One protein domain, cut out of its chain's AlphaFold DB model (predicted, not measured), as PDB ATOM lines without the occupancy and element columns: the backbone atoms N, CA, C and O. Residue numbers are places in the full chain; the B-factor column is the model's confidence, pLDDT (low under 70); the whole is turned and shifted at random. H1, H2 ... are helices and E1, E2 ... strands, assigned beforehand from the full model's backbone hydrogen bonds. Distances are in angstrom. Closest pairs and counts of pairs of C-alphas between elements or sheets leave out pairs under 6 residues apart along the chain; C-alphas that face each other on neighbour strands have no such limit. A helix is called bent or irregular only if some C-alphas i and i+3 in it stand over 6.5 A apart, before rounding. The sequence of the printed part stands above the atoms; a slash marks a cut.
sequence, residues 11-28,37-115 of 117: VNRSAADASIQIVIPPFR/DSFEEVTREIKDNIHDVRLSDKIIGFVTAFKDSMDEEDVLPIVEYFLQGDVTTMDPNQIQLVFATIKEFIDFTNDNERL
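AT A GLANCE: This is residues 11 to 28 and 37 to 115 of the 117 residues of an uncharacterized protein of Erysipelothrix sp. HDW6C (UniProt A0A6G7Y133). Three helices lie side by side in a row, H1, H2 and H3, with H2 in the middle and each running opposite to its neighbour; over one face of this row lie a small two-strand hairpin, E1 and E2, and the first part of the long helix H4. H4 packs on the hairpin and on the end of H2, and its last residues stretch away past that end. The printed part has 97 residues with two named strands and four named helices, in the order E1, E2, H1, H2, H3, H4; the sheet, E1 - E2, is antiparallel and the class is mostly helix. The whole is compact, with a radius of gyration of the C-alphas of 14.0 A, yet elongated, spanning 44 by 26 by 25 A.

IN THESE COORDINATES: E1 is residues 11 to 13, 7.0 A long, and begins with C-alpha 11 at (65.678, 104.801, 156.358). E2, residues 20 to 23, is 10.0 A long. H1 is residues 39 to 49, 15.5 A. H2, residues 53 to 71, measures 26.2 A, from C-alpha 53 at (57.566, 97.299, 136.045). H3 is residues 76 to 84, 11.9 A. H4, the longest helix, is residues 92 to 115, 36.2 A, and ends with C-alpha 115 at (58.219, 91.817, 178.301). H4 is neither bent nor irregular, but only just: C-alphas 110 and 113 are 6.4 A apart.

HOW THE PARTS SIT: H2 is the hub, touching three helices. With residues 53 to 60 alone it touches H1, the closest C-alphas being those of Lys 47 and Ser 56 at 5.8 A; this helical hairpin has a shallow tilt of 14 degrees, opposite ways. With residues 61 to 69 alone it touches H3, closest at the C-alphas of Ala 65 and Ile 78, 4.8 A; this second helical hairpin has a shallow tilt of 26 degrees, opposite ways. Residues 66 to 70 of H2 touch residues 102 to 106 of H4, the closest C-alphas being those of Met 70 and Ile 106 at 6.4 A, the same way at 36 degrees, only just a steep tilt. Two of these three tilts are shallow, and the helix packing is only just mostly aligned. H3 and H4 are close but not clearly touching, with C-alphas of Ile 78 and Phe 99 8.0 A apart. The closest C-alphas of E1 and H4, those of Val 11 and Val 98, are 6.6 A apart. E1 and E2 form a hairpin, antiparallel at 141 degrees; N 12 and O 21 are 3.0 A apart, and N 21 and O 12 are 2.9 A apart, within hydrogen-bond range. H1 and H4 are apart. In H1, H2 and H3 every O i to N i+4 pair is within hydrogen-bond range; in H4, 16 of 20 are.

THE WHOLE: The two C-alphas farthest apart are those of His 51 and Arg 114, at 43.9 A. Residues 29 to 36 are not printed, and C-alphas 28 and 37 are 17.0 A apart across this cut. Of the links that are printed whole, none is long. Residues 14 to 19 stand free. The mean pLDDT of the printed part is 77.9; it is under 70 in residues 11 to 19, 85 to 90 and 109 to 115 of the model.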
ATOM      1  N   VAL A  11      66.237 105.308 155.116       63.28
ATOM      2  CA  VAL A  11      65.678 104.801 156.358       63.28
ATOM      3  C   VAL A  11      65.689 105.934 157.369       63.28
ATOM      4  O   VAL A  11      66.737 106.520 157.638       63.28
ATOM      5  N   ASN A  12      64.519 106.282 157.893       60.84
ATOM      6  CA  ASN A  12      64.399 107.316 158.906       60.84
ATOM      7  C   ASN A  12      63.620 106.789 160.107       60.84
ATOM      8  O   ASN A  12      62.657 106.042 159.944       60.84
ATOM      9  N   ARG A  13      64.003 107.223 161.308       57.94
ATOM     10  CA  ARG A  13      63.125 107.113 162.470       57.94
ATOM     11  C   ARG A  13      62.146 108.273 162.396       57.94
ATOM     12  O   ARG A  13      62.541 109.437 162.488       57.94
ATOM     13  N   SER A  14      60.874 107.969 162.210       52.59
ATOM     14  CA  SER A  14      59.821 108.967 162.294       52.59
ATOM     15  C   SER A  14      59.859 109.610 163.682       52.59
ATOM     16  O   SER A  14      59.746 108.950 164.714       52.59
ATOM     17  N   ALA A  15      60.038 110.932 163.713       52.81
ATOM     18  CA  ALA A  15      60.075 111.698 164.957       52.81
ATOM     19  C   ALA A  15      58.718 111.719 165.687       52.81
ATOM     20  O   ALA A  15      58.658 112.130 166.844       52.81
ATOM     21  N   ALA A  16      57.636 111.317 165.010       56.59
ATOM     22  CA  ALA A  16      56.282 111.340 165.551       56.59
ATOM     23  C   ALA A  16      55.951 110.105 166.402       56.59
ATOM     24  O   ALA A  16      55.199 110.221 167.366       56.59
ATOM     25  N   ASP A  17      56.505 108.943 166.061       55.62
ATOM     26  CA  ASP A  17      56.123 107.652 166.650       55.62
ATOM     27  C   ASP A  17      57.310 106.703 166.888       55.62
ATOM     28  O   ASP A  17      57.107 105.564 167.295       55.62
ATOM     29  N   ALA A  18      58.546 107.163 166.654       57.50
ATOM     30  CA  ALA A  18      59.765 106.356 166.702       57.50
ATOM     31  C   ALA A  18      59.753 105.130 165.766       57.50
ATOM     32  O   ALA A  18      60.631 104.275 165.886       57.50
ATOM     33  N   SER A  19      58.812 105.062 164.813       64.62
ATOM     34  CA  SER A  19      58.772 103.999 163.812       64.62
ATOM     35  C   SER A  19      59.926 104.156 162.834       64.62
ATOM     36  O   SER A  19      60.288 105.263 162.429       64.62
ATOM     37  N   ILE A  20      60.528 103.038 162.453       71.62
ATOM     38  CA  ILE A  20      61.500 103.009 161.370       71.62
ATOM     39  C   ILE A  20      60.713 102.955 160.056       71.62
ATOM     40  O   ILE A  20      59.797 102.147 159.907       71.62
ATOM     41  N   GLN A  21      61.048 103.836 159.116       76.56
ATOM     42  CA  GLN A  21      60.371 103.953 157.827       76.56
ATOM     43  C   GLN A  21      61.360 103.845 156.676       76.56
ATOM     44  O   GLN A  21      62.424 104.464 156.706       76.56
ATOM     45  N   ILE A  22      60.964 103.118 155.638       77.38
ATOM     46  CA  ILE A  22      61.665 102.984 154.368       77.38
ATOM     47  C   ILE A  22      61.024 103.944 153.365       77.38
ATOM     48  O   ILE A  22      59.842 103.834 153.044       77.38
ATOM     49  N   VAL A  23      61.799 104.891 152.843       78.31
ATOM     50  CA  VAL A  23      61.340 105.848 151.830       78.31
ATOM     51  C   VAL A  23      61.967 105.500 150.491       78.31
ATOM     52  O   VAL A  23      63.192 105.528 150.377       78.31
ATOM     53  N   ILE A  24      61.137 105.216 149.481       77.31
ATOM     54  CA  ILE A  24      61.591 104.867 148.127       77.31
ATOM     55  C   ILE A  24      60.787 105.654 147.079       77.31
ATOM     56  O   ILE A  24      59.724 105.205 146.653       77.31
ATOM     57  N   PRO A  25      61.248 106.838 146.636       75.19
ATOM     58  CA  PRO A  25      60.537 107.617 145.623       75.19
ATOM     59  C   PRO A  25      60.378 106.834 144.303       75.19
ATOM     60  O   PRO A  25      61.322 106.157 143.889       75.19
ATOM     61  N   PRO A  26      59.233 106.931 143.600       76.19
ATOM     62  CA  PRO A  26      58.093 107.829 143.826       76.19
ATOM     63  C   PRO A  26      57.037 107.295 144.813       76.19
ATOM     64  O   PRO A  26      55.961 107.879 144.921       76.19
ATOM     65  N   PHE A  27      57.306 106.188 145.503       81.56
ATOM     66  CA  PHE A  27      56.368 105.581 146.438       81.56
ATOM     67  C   PHE A  27      56.305 106.340 147.770       81.56
ATOM     68  O   PHE A  27      57.215 107.102 148.120       81.56
ATOM     69  N   ARG A  28      55.218 106.134 148.525       85.94
ATOM     70  CA  ARG A  28      55.092 106.676 149.884       85.94
ATOM     71  C   ARG A  28      56.107 106.014 150.832       85.94
ATOM     72  O   ARG A  28      56.558 104.904 150.558       85.94
ATOM     73  N   ASP A  37      53.075  93.372 159.375       85.56
ATOM     74  CA  ASP A  37      51.648  93.056 159.509       85.56
ATOM     75  C   ASP A  37      50.898  92.903 158.174       85.56
ATOM     76  O   ASP A  37      49.852  92.255 158.109       85.56
ATOM     77  N   SER A  38      51.341  93.573 157.104       91.19
ATOM     78  CA  SER A  38      50.536  93.770 155.880       91.19
ATOM     79  C   SER A  38      51.364  93.736 154.591       91.19
ATOM     80  O   SER A  38      51.052  94.402 153.601       91.19
ATOM     81  N   PHE A  39      52.405  92.901 154.567       91.50
ATOM     82  CA  PHE A  39      53.338  92.774 153.444       91.50
ATOM     83  C   PHE A  39      52.674  92.590 152.064       91.50
ATOM     84  O   PHE A  39      53.053  93.230 151.078       91.50
ATOM     85  N   GLU A  40      51.658  91.729 151.968       93.00
ATOM     86  CA  GLU A  40      50.955  91.464 150.706       93.00
ATOM     87  C   GLU A  40      50.206  92.694 150.175       93.00
ATOM     88  O   GLU A  40      50.103  92.895 148.961       93.00
ATOM     89  N   GLU A  41      49.680  93.528 151.072       93.31
ATOM     90  CA  GLU A  41      48.991  94.761 150.698       93.31
ATOM     91  C   GLU A  41      49.990  95.811 150.220       93.31
ATOM     92  O   GLU A  41      49.775  96.411 149.168       93.31
ATOM     93  N   VAL A  42      51.125  95.951 150.913       91.12
ATOM     94  CA  VAL A  42      52.212  96.858 150.519       91.12
ATOM     95  C   VAL A  42      52.764  96.489 149.140       91.12
ATOM     96  O   VAL A  42      52.885  97.343 148.263       91.12
ATOM     97  N   THR A  43      53.057  95.208 148.894       92.88
ATOM     98  CA  THR A  43      53.571  94.761 147.586       92.88
ATOM     99  C   THR A  43      52.556  94.953 146.460       92.88
ATOM    100  O   THR A  43      52.946  95.295 145.341       92.88
ATOM    101  N   ARG A  44      51.255  94.791 146.736       92.94
ATOM    102  CA  ARG A  44      50.185  95.110 145.781       92.94
ATOM    103  C   ARG A  44      50.110  96.609 145.502       92.94
ATOM    104  O   ARG A  44      50.094  97.001 144.340       92.94
ATOM    105  N   GLU A  45      50.144  97.437 146.544       91.94
ATOM    106  CA  GLU A  45      50.128  98.897 146.428       91.94
ATOM    107  C   GLU A  45      51.300  99.399 145.569       91.94
ATOM    108  O   GLU A  45      51.110 100.263 144.709       91.94
ATOM    109  N   ILE A  46      52.495  98.821 145.733       89.62
ATOM    110  CA  ILE A  46      53.668  99.139 144.908       89.62
ATOM    111  C   ILE A  46      53.407  98.822 143.428       89.62
ATOM    112  O   ILE A  46      53.670  99.672 142.575       89.62
ATOM    113  N   LYS A  47      52.863  97.639 143.105       89.69
ATOM    114  CA  LYS A  47      52.547  97.255 141.713       89.69
ATOM    115  C   LYS A  47      51.489  98.154 141.078       89.69
ATOM    116  O   LYS A  47      51.582  98.457 139.892       89.69
ATOM    117  N   ASP A  48      50.501  98.576 141.859       90.56
ATOM    118  CA  ASP A  48      49.382  99.370 141.352       90.56
ATOM    119  C   ASP A  48      49.771 100.841 141.119       90.56
ATOM    120  O   ASP A  48      49.283 101.471 140.177       90.56
ATOM    121  N   ASN A  49      50.672 101.392 141.942       88.50
ATOM    122  CA  ASN A  49      51.061 102.807 141.884       88.50
ATOM    123  C   ASN A  49      52.326 103.080 141.056       88.50
ATOM    124  O   ASN A  49      52.523 104.204 140.590       88.50
ATOM    125  N   ILE A  50      53.193 102.085 140.855       86.25
ATOM    126  CA  ILE A  50      54.441 102.246 140.103       86.25
ATOM    127  C   ILE A  50      54.298 101.580 138.736       86.25
ATOM    128  O   ILE A  50      54.434 100.372 138.589       86.25
ATOM    129  N   HIS A  51      54.053 102.392 137.707       85.56
ATOM    130  CA  HIS A  51      53.829 101.902 136.341       85.56
ATOM    131  C   HIS A  51      55.087 101.360 135.643       85.56
ATOM    132  O   HIS A  51      54.976 100.638 134.651       85.56
ATOM    133  N   ASP A  52      56.280 101.718 136.121       85.38
ATOM    134  CA  ASP A  52      57.524 101.121 135.641       85.38
ATOM    135  C   ASP A  52      57.718  99.760 136.319       85.38
ATOM    136  O   ASP A  52      58.081  99.688 137.491       85.38
ATOM    137  N   VAL A  53      57.490  98.688 135.559       86.06
ATOM    138  CA  VAL A  53      57.566  97.299 136.045       86.06
ATOM    139  C   VAL A  53      58.952  96.958 136.598       86.06
ATOM    140  O   VAL A  53      59.071  96.267 137.604       86.06
ATOM    141  N   ARG A  54      60.028  97.473 135.989       83.00
ATOM    142  CA  ARG A  54      61.386  97.208 136.487       83.00
ATOM    143  C   ARG A  54      61.606  97.904 137.823       83.00
ATOM    144  O   ARG A  54      62.244  97.344 138.710       83.00
ATOM    145  N   LEU A  55      61.097  99.126 137.960       81.12
ATOM    146  CA  LEU A  55      61.150  99.876 139.210       81.12
ATOM    147  C   LEU A  55      60.302  99.205 140.295       81.12
ATOM    148  O   LEU A  55      60.796  99.034 141.407       81.12
ATOM    149  N   SER A  56      59.074  98.783 139.979       86.75
ATOM    150  CA  SER A  56      58.209  98.082 140.930       86.75
ATOM    151  C   SER A  56      58.844  96.779 141.401       86.75
ATOM    152  O   SER A  56      58.886  96.533 142.600       86.75
ATOM    153  N   ASP A  57      59.406  95.982 140.488       86.81
ATOM    154  CA  ASP A  57      60.039  94.705 140.828       86.81
ATOM    155  C   ASP A  57      61.287  94.905 141.695       86.81
ATOM    156  O   ASP A  57      61.495  94.156 142.647       86.81
ATOM    157  N   LYS A  58      62.084  95.952 141.433       83.38
ATOM    158  CA  LYS A  58      63.212  96.332 142.301       83.38
ATOM    159  C   LYS A  58      62.745  96.720 143.701       83.38
ATOM    160  O   LYS A  58      63.290  96.239 144.685       83.38
ATOM    161  N   ILE A  59      61.730  97.577 143.802       84.62
ATOM    162  CA  ILE A  59      61.206  98.030 145.098       84.62
ATOM    163  C   ILE A  59      60.639  96.848 145.881       84.62
ATOM    164  O   ILE A  59      60.938  96.707 147.062       84.62
ATOM    165  N   ILE A  60      59.881  95.975 145.216       89.12
ATOM    166  CA  ILE A  60      59.329  94.757 145.812       89.12
ATOM    167  C   ILE A  60      60.447  93.824 146.258       89.12
ATOM    168  O   ILE A  60      60.407  93.353 147.388       89.12
ATOM    169  N   GLY A  61      61.462  93.593 145.423       88.81
ATOM    170  CA  GLY A  61      62.619  92.780 145.787       88.81
ATOM    171  C   GLY A  61      63.332  93.319 147.024       88.81
ATOM    172  O   GLY A  61      63.617  92.555 147.941       88.81
ATOM    173  N   PHE A  62      63.523  94.638 147.099       86.56
ATOM    174  CA  PHE A  62      64.112  95.279 148.269       86.56
ATOM    175  C   PHE A  62      63.268  95.069 149.532       86.56
ATOM    176  O   PHE A  62      63.801  94.618 150.541       86.56
ATOM    177  N   VAL A  63      61.961  95.369 149.501       88.06
ATOM    178  CA  VAL A  63      61.112  95.213 150.700       88.06
ATOM    179  C   VAL A  63      60.892  93.747 151.076       88.06
ATOM    180  O   VAL A  63      60.699  93.462 152.252       88.06
ATOM    181  N   THR A  64      60.963  92.823 150.109       91.19
ATOM    182  CA  THR A  64      60.934  91.371 150.356       91.19
ATOM    183  C   THR A  64      62.185  90.951 151.107       91.19
ATOM    184  O   THR A  64      62.077  90.431 152.204       91.19
ATOM    185  N   ALA A  65      63.367  91.284 150.585       88.88
ATOM    186  CA  ALA A  65      64.625  90.954 151.244       88.88
ATOM    187  C   ALA A  65      64.753  91.617 152.622       88.88
ATOM    188  O   ALA A  65      65.319  91.040 153.544       88.88
ATOM    189  N   PHE A  66      64.199  92.822 152.782       86.44
ATOM    190  CA  PHE A  66      64.123  93.477 154.082       86.44
ATOM    191  C   PHE A  66      63.222  92.693 155.043       86.44
ATOM    192  O   PHE A  66      63.624  92.460 156.178       86.44
ATOM    193  N   LYS A  67      62.034  92.263 154.595       88.31
ATOM    194  CA  LYS A  67      61.125  91.438 155.396       88.31
ATOM    195  C   LYS A  67      61.750  90.098 155.773       88.31
ATOM    196  O   LYS A  67      61.726  89.753 156.945       88.31
ATOM    197  N   ASP A  68      62.338  89.397 154.812       90.56
ATOM    198  CA  ASP A  68      63.005  88.117 155.046       90.56
ATOM    199  C   ASP A  68      64.115  88.284 156.091       90.56
ATOM    200  O   ASP A  68      64.228  87.487 157.015       90.56
ATOM    201  N   SER A  69      64.870  89.386 156.030       88.12
ATOM    202  CA  SER A  69      65.868  89.710 157.050       88.12
ATOM    203  C   SER A  69      65.292  89.939 158.454       88.12
ATOM    204  O   SER A  69      65.956  89.628 159.440       88.12
ATOM    205  N   MET A  70      64.085  90.501 158.563       85.06
ATOM    206  CA  MET A  70      63.397  90.647 159.852       85.06
ATOM    207  C   MET A  70      62.890  89.295 160.361       85.06
ATOM    208  O   MET A  70      63.109  88.970 161.522       85.06
ATOM    209  N   ASP A  71      62.250  88.507 159.492       87.31
ATOM    210  CA  ASP A  71      61.636  87.222 159.839       87.31
ATOM    211  C   ASP A  71      62.691  86.151 160.191       87.31
ATOM    212  O   ASP A  71      62.452  85.298 161.046       87.31
ATOM    213  N   GLU A  72      63.858  86.182 159.538       88.69
ATOM    214  CA  GLU A  72      64.982  85.266 159.790       88.69
ATOM    215  C   GLU A  72      65.938  85.758 160.887       88.69
ATOM    216  O   GLU A  72      66.853  85.028 161.269       88.69
ATOM    217  N   GLU A  73      65.752  86.989 161.378       85.94
ATOM    218  CA  GLU A  73      66.685  87.673 162.283       85.94
ATOM    219  C   GLU A  73      68.138  87.693 161.752       85.94
ATOM    220  O   GLU A  73      69.113  87.704 162.512       85.94
ATOM    221  N   ASP A  74      68.299  87.727 160.426       86.19
ATOM    222  CA  ASP A  74      69.587  87.712 159.735       86.19
ATOM    223  C   ASP A  74      69.645  88.825 158.681       86.19
ATOM    224  O   ASP A  74      68.709  89.090 157.934       86.19
ATOM    225  N   VAL A  75      70.791  89.485 158.559       85.19
ATOM    226  CA  VAL A  75      71.038  90.469 157.496       85.19
ATOM    227  C   VAL A  75      71.319  89.814 156.140       85.19
ATOM    228  O   VAL A  75      71.418  90.521 155.138       85.19
ATOM    229  N   LEU A  76      71.505  88.495 156.083       87.81
ATOM    230  CA  LEU A  76      71.900  87.795 154.865       87.81
ATOM    231  C   LEU A  76      70.932  88.012 153.682       87.81
ATOM    232  O   LEU A  76      71.441  88.367 152.616       87.81
ATOM    233  N   PRO A  77      69.593  87.924 153.825       89.50
ATOM    234  CA  PRO A  77      68.666  88.172 152.716       89.50
ATOM    235  C   PRO A  77      68.854  89.542 152.046       89.50
ATOM    236  O   PRO A  77      68.967  89.635 150.819       89.50
ATOM    237  N   ILE A  78      68.985  90.622 152.827       84.69
ATOM    238  CA  ILE A  78      69.218  91.957 152.261       84.69
ATOM    239  C   ILE A  78      70.610  92.095 151.623       84.69
ATOM    240  O   ILE A  78      70.779  92.810 150.633       84.69
ATOM    241  N   VAL A  79      71.619  91.392 152.151       84.25
ATOM    242  CA  VAL A  79      72.965  91.350 151.566       84.25
ATOM    243  C   VAL A  79      72.910  90.650 150.213       84.25
ATOM    244  O   VAL A  79      73.457  91.166 149.240       84.25
ATOM    245  N   GLU A  80      72.226  89.511 150.130       85.75
ATOM    246  CA  GLU A  80      72.043  88.772 148.885       85.75
ATOM    247  C   GLU A  80      71.292  89.596 147.846       85.75
ATOM    248  O   GLU A  80      71.735  89.652 146.700       85.75
ATOM    249  N   TYR A  81      70.240  90.317 148.240       85.12
ATOM    250  CA  TYR A  81      69.557  91.261 147.354       85.12
ATOM    251  C   TYR A  81      70.532  92.283 146.757       85.12
ATOM    252  O   TYR A  81      70.535  92.508 145.543       85.12
ATOM    253  N   PHE A  82      71.412  92.862 147.582       81.62
ATOM    254  CA  PHE A  82      72.391  93.823 147.084       81.62
ATOM    255  C   PHE A  82      73.488  93.198 146.207       81.62
ATOM    256  O   PHE A  82      74.017  93.872 145.325       81.62
ATOM    257  N   LEU A  83      73.843  91.930 146.434       80.69
ATOM    258  CA  LEU A  83      74.842  91.203 145.641       80.69
ATOM    259  C   LEU A  83      74.285  90.670 144.313       80.69
ATOM    260  O   LEU A  83      75.034  90.542 143.345       80.69
ATOM    261  N   GLN A  84      72.997  90.322 144.277       79.12
ATOM    262  CA  GLN A  84      72.308  89.796 143.096       79.12
ATOM    263  C   GLN A  84      71.799  90.910 142.172       79.12
ATOM    264  O   GLN A  84      71.637  90.687 140.972       79.12
ATOM    265  N   GLY A  85      71.528  92.097 142.716       66.19
ATOM    266  CA  GLY A  85      71.095  93.251 141.939       66.19
ATOM    267  C   GLY A  85      72.249  93.972 141.239       66.19
ATOM    268  O   GLY A  85      73.354  94.073 141.767       66.19
ATOM    269  N   ASP A  86      71.958  94.587 140.087       54.41
ATOM    270  CA  ASP A  86      72.732  95.717 139.543       54.41
ATOM    271  C   ASP A  86      72.588  96.926 140.490       54.41
ATOM    272  O   ASP A  86      71.960  97.941 140.172       54.41
ATOM    273  N   VAL A  87      73.127  96.826 141.706       55.34
ATOM    274  CA  VAL A  87      73.233  97.934 142.664       55.34
ATOM    275  C   VAL A  87      74.417  98.801 142.251       55.34
ATOM    276  O   VAL A  87      75.343  99.073 143.006       55.34
ATOM    277  N   THR A  88      74.415  99.230 140.996       50.69
ATOM    278  CA  THR A  88      75.349 100.221 140.468       50.69
ATOM    279  C   THR A  88      74.938 101.639 140.868       50.69
ATOM    280  O   THR A  88      75.709 102.575 140.675       50.69
ATOM    281  N   THR A  89      73.746 101.819 141.455       60.19
ATOM    282  CA  THR A  89      73.120 103.139 141.623       60.19
ATOM    283  C   THR A  89      72.931 103.609 143.067       60.19
ATOM    284  O   THR A  89      72.443 104.727 143.251       60.19
ATOM    285  N   MET A  90      73.254 102.790 144.077       65.75
ATOM    286  CA  MET A  90      73.162 103.189 145.488       65.75
ATOM    287  C   MET A  90      74.507 103.602 146.054       65.75
ATOM    288  O   MET A  90      75.523 102.944 145.839       65.75
ATOM    289  N   ASP A  91      74.495 104.682 146.828       71.56
ATOM    290  CA  ASP A  91      75.688 105.144 147.516       71.56
ATOM    291  C   ASP A  91      76.057 104.174 148.661       71.56
ATOM    292  O   ASP A  91      75.174 103.755 149.420       71.56
ATOM    293  N   PRO A  92      77.344 103.824 148.848       76.00
ATOM    294  CA  PRO A  92      77.777 102.941 149.931       76.00
ATOM    295  C   PRO A  92      77.314 103.369 151.332       76.00
ATOM    296  O   PRO A  92      77.086 102.508 152.181       76.00
ATOM    297  N   ASN A  93      77.132 104.669 151.590       77.19
ATOM    298  CA  ASN A  93      76.623 105.147 152.878       77.19
ATOM    299  C   ASN A  93      75.136 104.810 153.069       77.19
ATOM    300  O   ASN A  93      74.706 104.559 154.192       77.19
ATOM    301  N   GLN A  94      74.346 104.767 151.992       73.44
ATOM    302  CA  GLN A  94      72.944 104.338 152.051       73.44
ATOM    303  C   GLN A  94      72.842 102.844 152.346       73.44
ATOM    304  O   GLN A  94      72.042 102.438 153.182       73.44
ATOM    305  N   ILE A  95      73.705 102.039 151.723       79.06
ATOM    306  CA  ILE A  95      73.787 100.599 151.991       79.06
ATOM    307  C   ILE A  95      74.141 100.355 153.466       79.06
ATOM    308  O   ILE A  95      73.491  99.557 154.141       79.06
ATOM    309  N   GLN A  96      75.122 101.090 154.005       80.62
ATOM    310  CA  GLN A  96      75.460 101.018 155.431       80.62
ATOM    311  C   GLN A  96      74.283 101.395 156.336       80.62
ATOM    312  O   GLN A  96      74.068 100.729 157.347       80.62
ATOM    313  N   LEU A  97      73.512 102.426 155.977       79.19
ATOM    314  CA  LEU A  97      72.333 102.841 156.736       79.19
ATOM    315  C   LEU A  97      71.254 101.749 156.758       79.19
ATOM    316  O   LEU A  97      70.696 101.475 157.819       79.19
ATOM    317  N   VAL A  98      70.996 101.094 155.623       79.81
ATOM    318  CA  VAL A  98      70.059  99.960 155.541       79.81
ATOM    319  C   VAL A  98      70.509  98.825 156.463       79.81
ATOM    320  O   VAL A  98      69.723  98.368 157.288       79.81
ATOM    321  N   PHE A  99      71.780  98.416 156.405       82.56
ATOM    322  CA  PHE A  99      72.283  97.355 157.284       82.56
ATOM    323  C   PHE A  99      72.244  97.732 158.766       82.56
ATOM    324  O   PHE A  99      71.900  96.895 159.598       82.56
ATOM    325  N   ALA A 100      72.594  98.974 159.111       82.38
ATOM    326  CA  ALA A 100      72.526  99.455 160.489       82.38
ATOM    327  C   ALA A 100      71.086  99.431 161.017       82.38
ATOM    328  O   ALA A 100      70.861  99.030 162.153       82.38
ATOM    329  N   THR A 101      70.126  99.795 160.168       78.44
ATOM    330  CA  THR A 101      68.699  99.770 160.499       78.44
ATOM    331  C   THR A 101      68.209  98.358 160.779       78.44
ATOM    332  O   THR A 101      67.541  98.140 161.781       78.44
ATOM    333  N   ILE A 102      68.521  97.402 159.902       80.12
ATOM    334  CA  ILE A 102      68.052  96.021 160.067       80.12
ATOM    335  C   ILE A 102      68.625  95.424 161.347       80.12
ATOM    336  O   ILE A 102      67.881  94.847 162.126       80.12
ATOM    337  N   LYS A 103      69.921  95.633 161.613       81.56
ATOM    338  CA  LYS A 103      70.532  95.207 162.879       81.56
ATOM    339  C   LYS A 103      69.850  95.836 164.082       81.56
ATOM    340  O   LYS A 103      69.529  95.134 165.022       81.56
ATOM    341  N   GLU A 104      69.596  97.140 164.032       79.12
ATOM    342  CA  GLU A 104      68.897  97.842 165.103       79.12
ATOM    343  C   GLU A 104      67.469  97.320 165.317       79.12
ATOM    344  O   GLU A 104      67.026  97.223 166.457       79.12
ATOM    345  N   PHE A 105      66.760  96.971 164.244       74.50
ATOM    346  CA  PHE A 105      65.429  96.382 164.334       74.50
ATOM    347  C   PHE A 105      65.475  94.971 164.926       74.50
ATOM    348  O   PHE A 105      64.749  94.720 165.878       74.50
ATOM    349  N   ILE A 106      66.359  94.099 164.429       77.25
ATOM    350  CA  ILE A 106      66.562  92.740 164.959       77.25
ATOM    351  C   ILE A 106      66.953  92.800 166.441       77.25
ATOM    352  O   ILE A 106      66.400  92.079 167.267       77.25
ATOM    353  N   ASP A 107      67.874  93.695 166.804       78.31
ATOM    354  CA  ASP A 107      68.272  93.906 168.194       78.31
ATOM    355  C   ASP A 107      67.072  94.383 169.033       78.31
ATOM    356  O   ASP A 107      66.868  93.895 170.140       78.31
ATOM    357  N   PHE A 108      66.244  95.298 168.515       70.69
ATOM    358  CA  PHE A 108      65.042  95.788 169.197       70.69
ATOM    359  C   PHE A 108      63.967  94.705 169.382       70.69
ATOM    360  O   PHE A 108      63.365  94.625 170.455       70.69
ATOM    361  N   THR A 109      63.708  93.874 168.369       68.44
ATOM    362  CA  THR A 109      62.747  92.767 168.464       68.44
ATOM    363  C   THR A 109      63.244  91.685 169.416       68.44
ATOM    364  O   THR A 109      62.451  91.186 170.210       68.44
ATOM    365  N   ASN A 110      64.549  91.408 169.437       64.69
ATOM    366  CA  ASN A 110      65.153  90.422 170.335       64.69
ATOM    367  C   ASN A 110      65.263  90.902 171.789       64.69
ATOM    368  O   ASN A 110      65.085  90.112 172.717       64.69
ATOM    369  N   ASP A 111      65.443  92.204 172.026       63.16
ATOM    370  CA  ASP A 111      65.430  92.773 173.383       63.16
ATOM    371  C   ASP A 111      64.013  92.749 174.017       63.16
ATOM    372  O   ASP A 111      63.864  93.013 175.214       63.16
ATOM    373  N   ASN A 112      62.961  92.358 173.272       47.84
ATOM    374  CA  ASN A 112      61.624  92.076 173.821       47.84
ATOM    375  C   ASN A 112      61.520  90.764 174.628       47.84
ATOM    376  O   ASN A 112      60.460  90.510 175.207       47.84
ATOM    377  N   GLU A 113      62.620  90.029 174.863       48.03
ATOM    378  CA  GLU A 113      62.733  89.211 176.089       48.03
ATOM    379  C   GLU A 113      62.508  90.049 177.379       48.03
ATOM    380  O   GLU A 113      62.285  89.495 178.457       48.03
ATOM    381  N   ARG A 114      62.461  91.390 177.300       44.03
ATOM    382  CA  ARG A 114      62.066  92.281 178.405       44.03
ATOM    383  C   ARG A 114      60.576  92.361 178.736       44.03
ATOM    384  O   ARG A 114      60.261  92.903 179.792       44.03
ATOM    385  N   LEU A 115      59.651  91.823 177.935       45.69
ATOM    386  CA  LEU A 115      58.219  91.817 178.301       45.69
ATOM    387  C   LEU A 115      57.827  90.689 179.283       45.69
ATOM    388  O   LEU A 115      56.649  90.537 179.605       45.69
TER     389      LEU A 115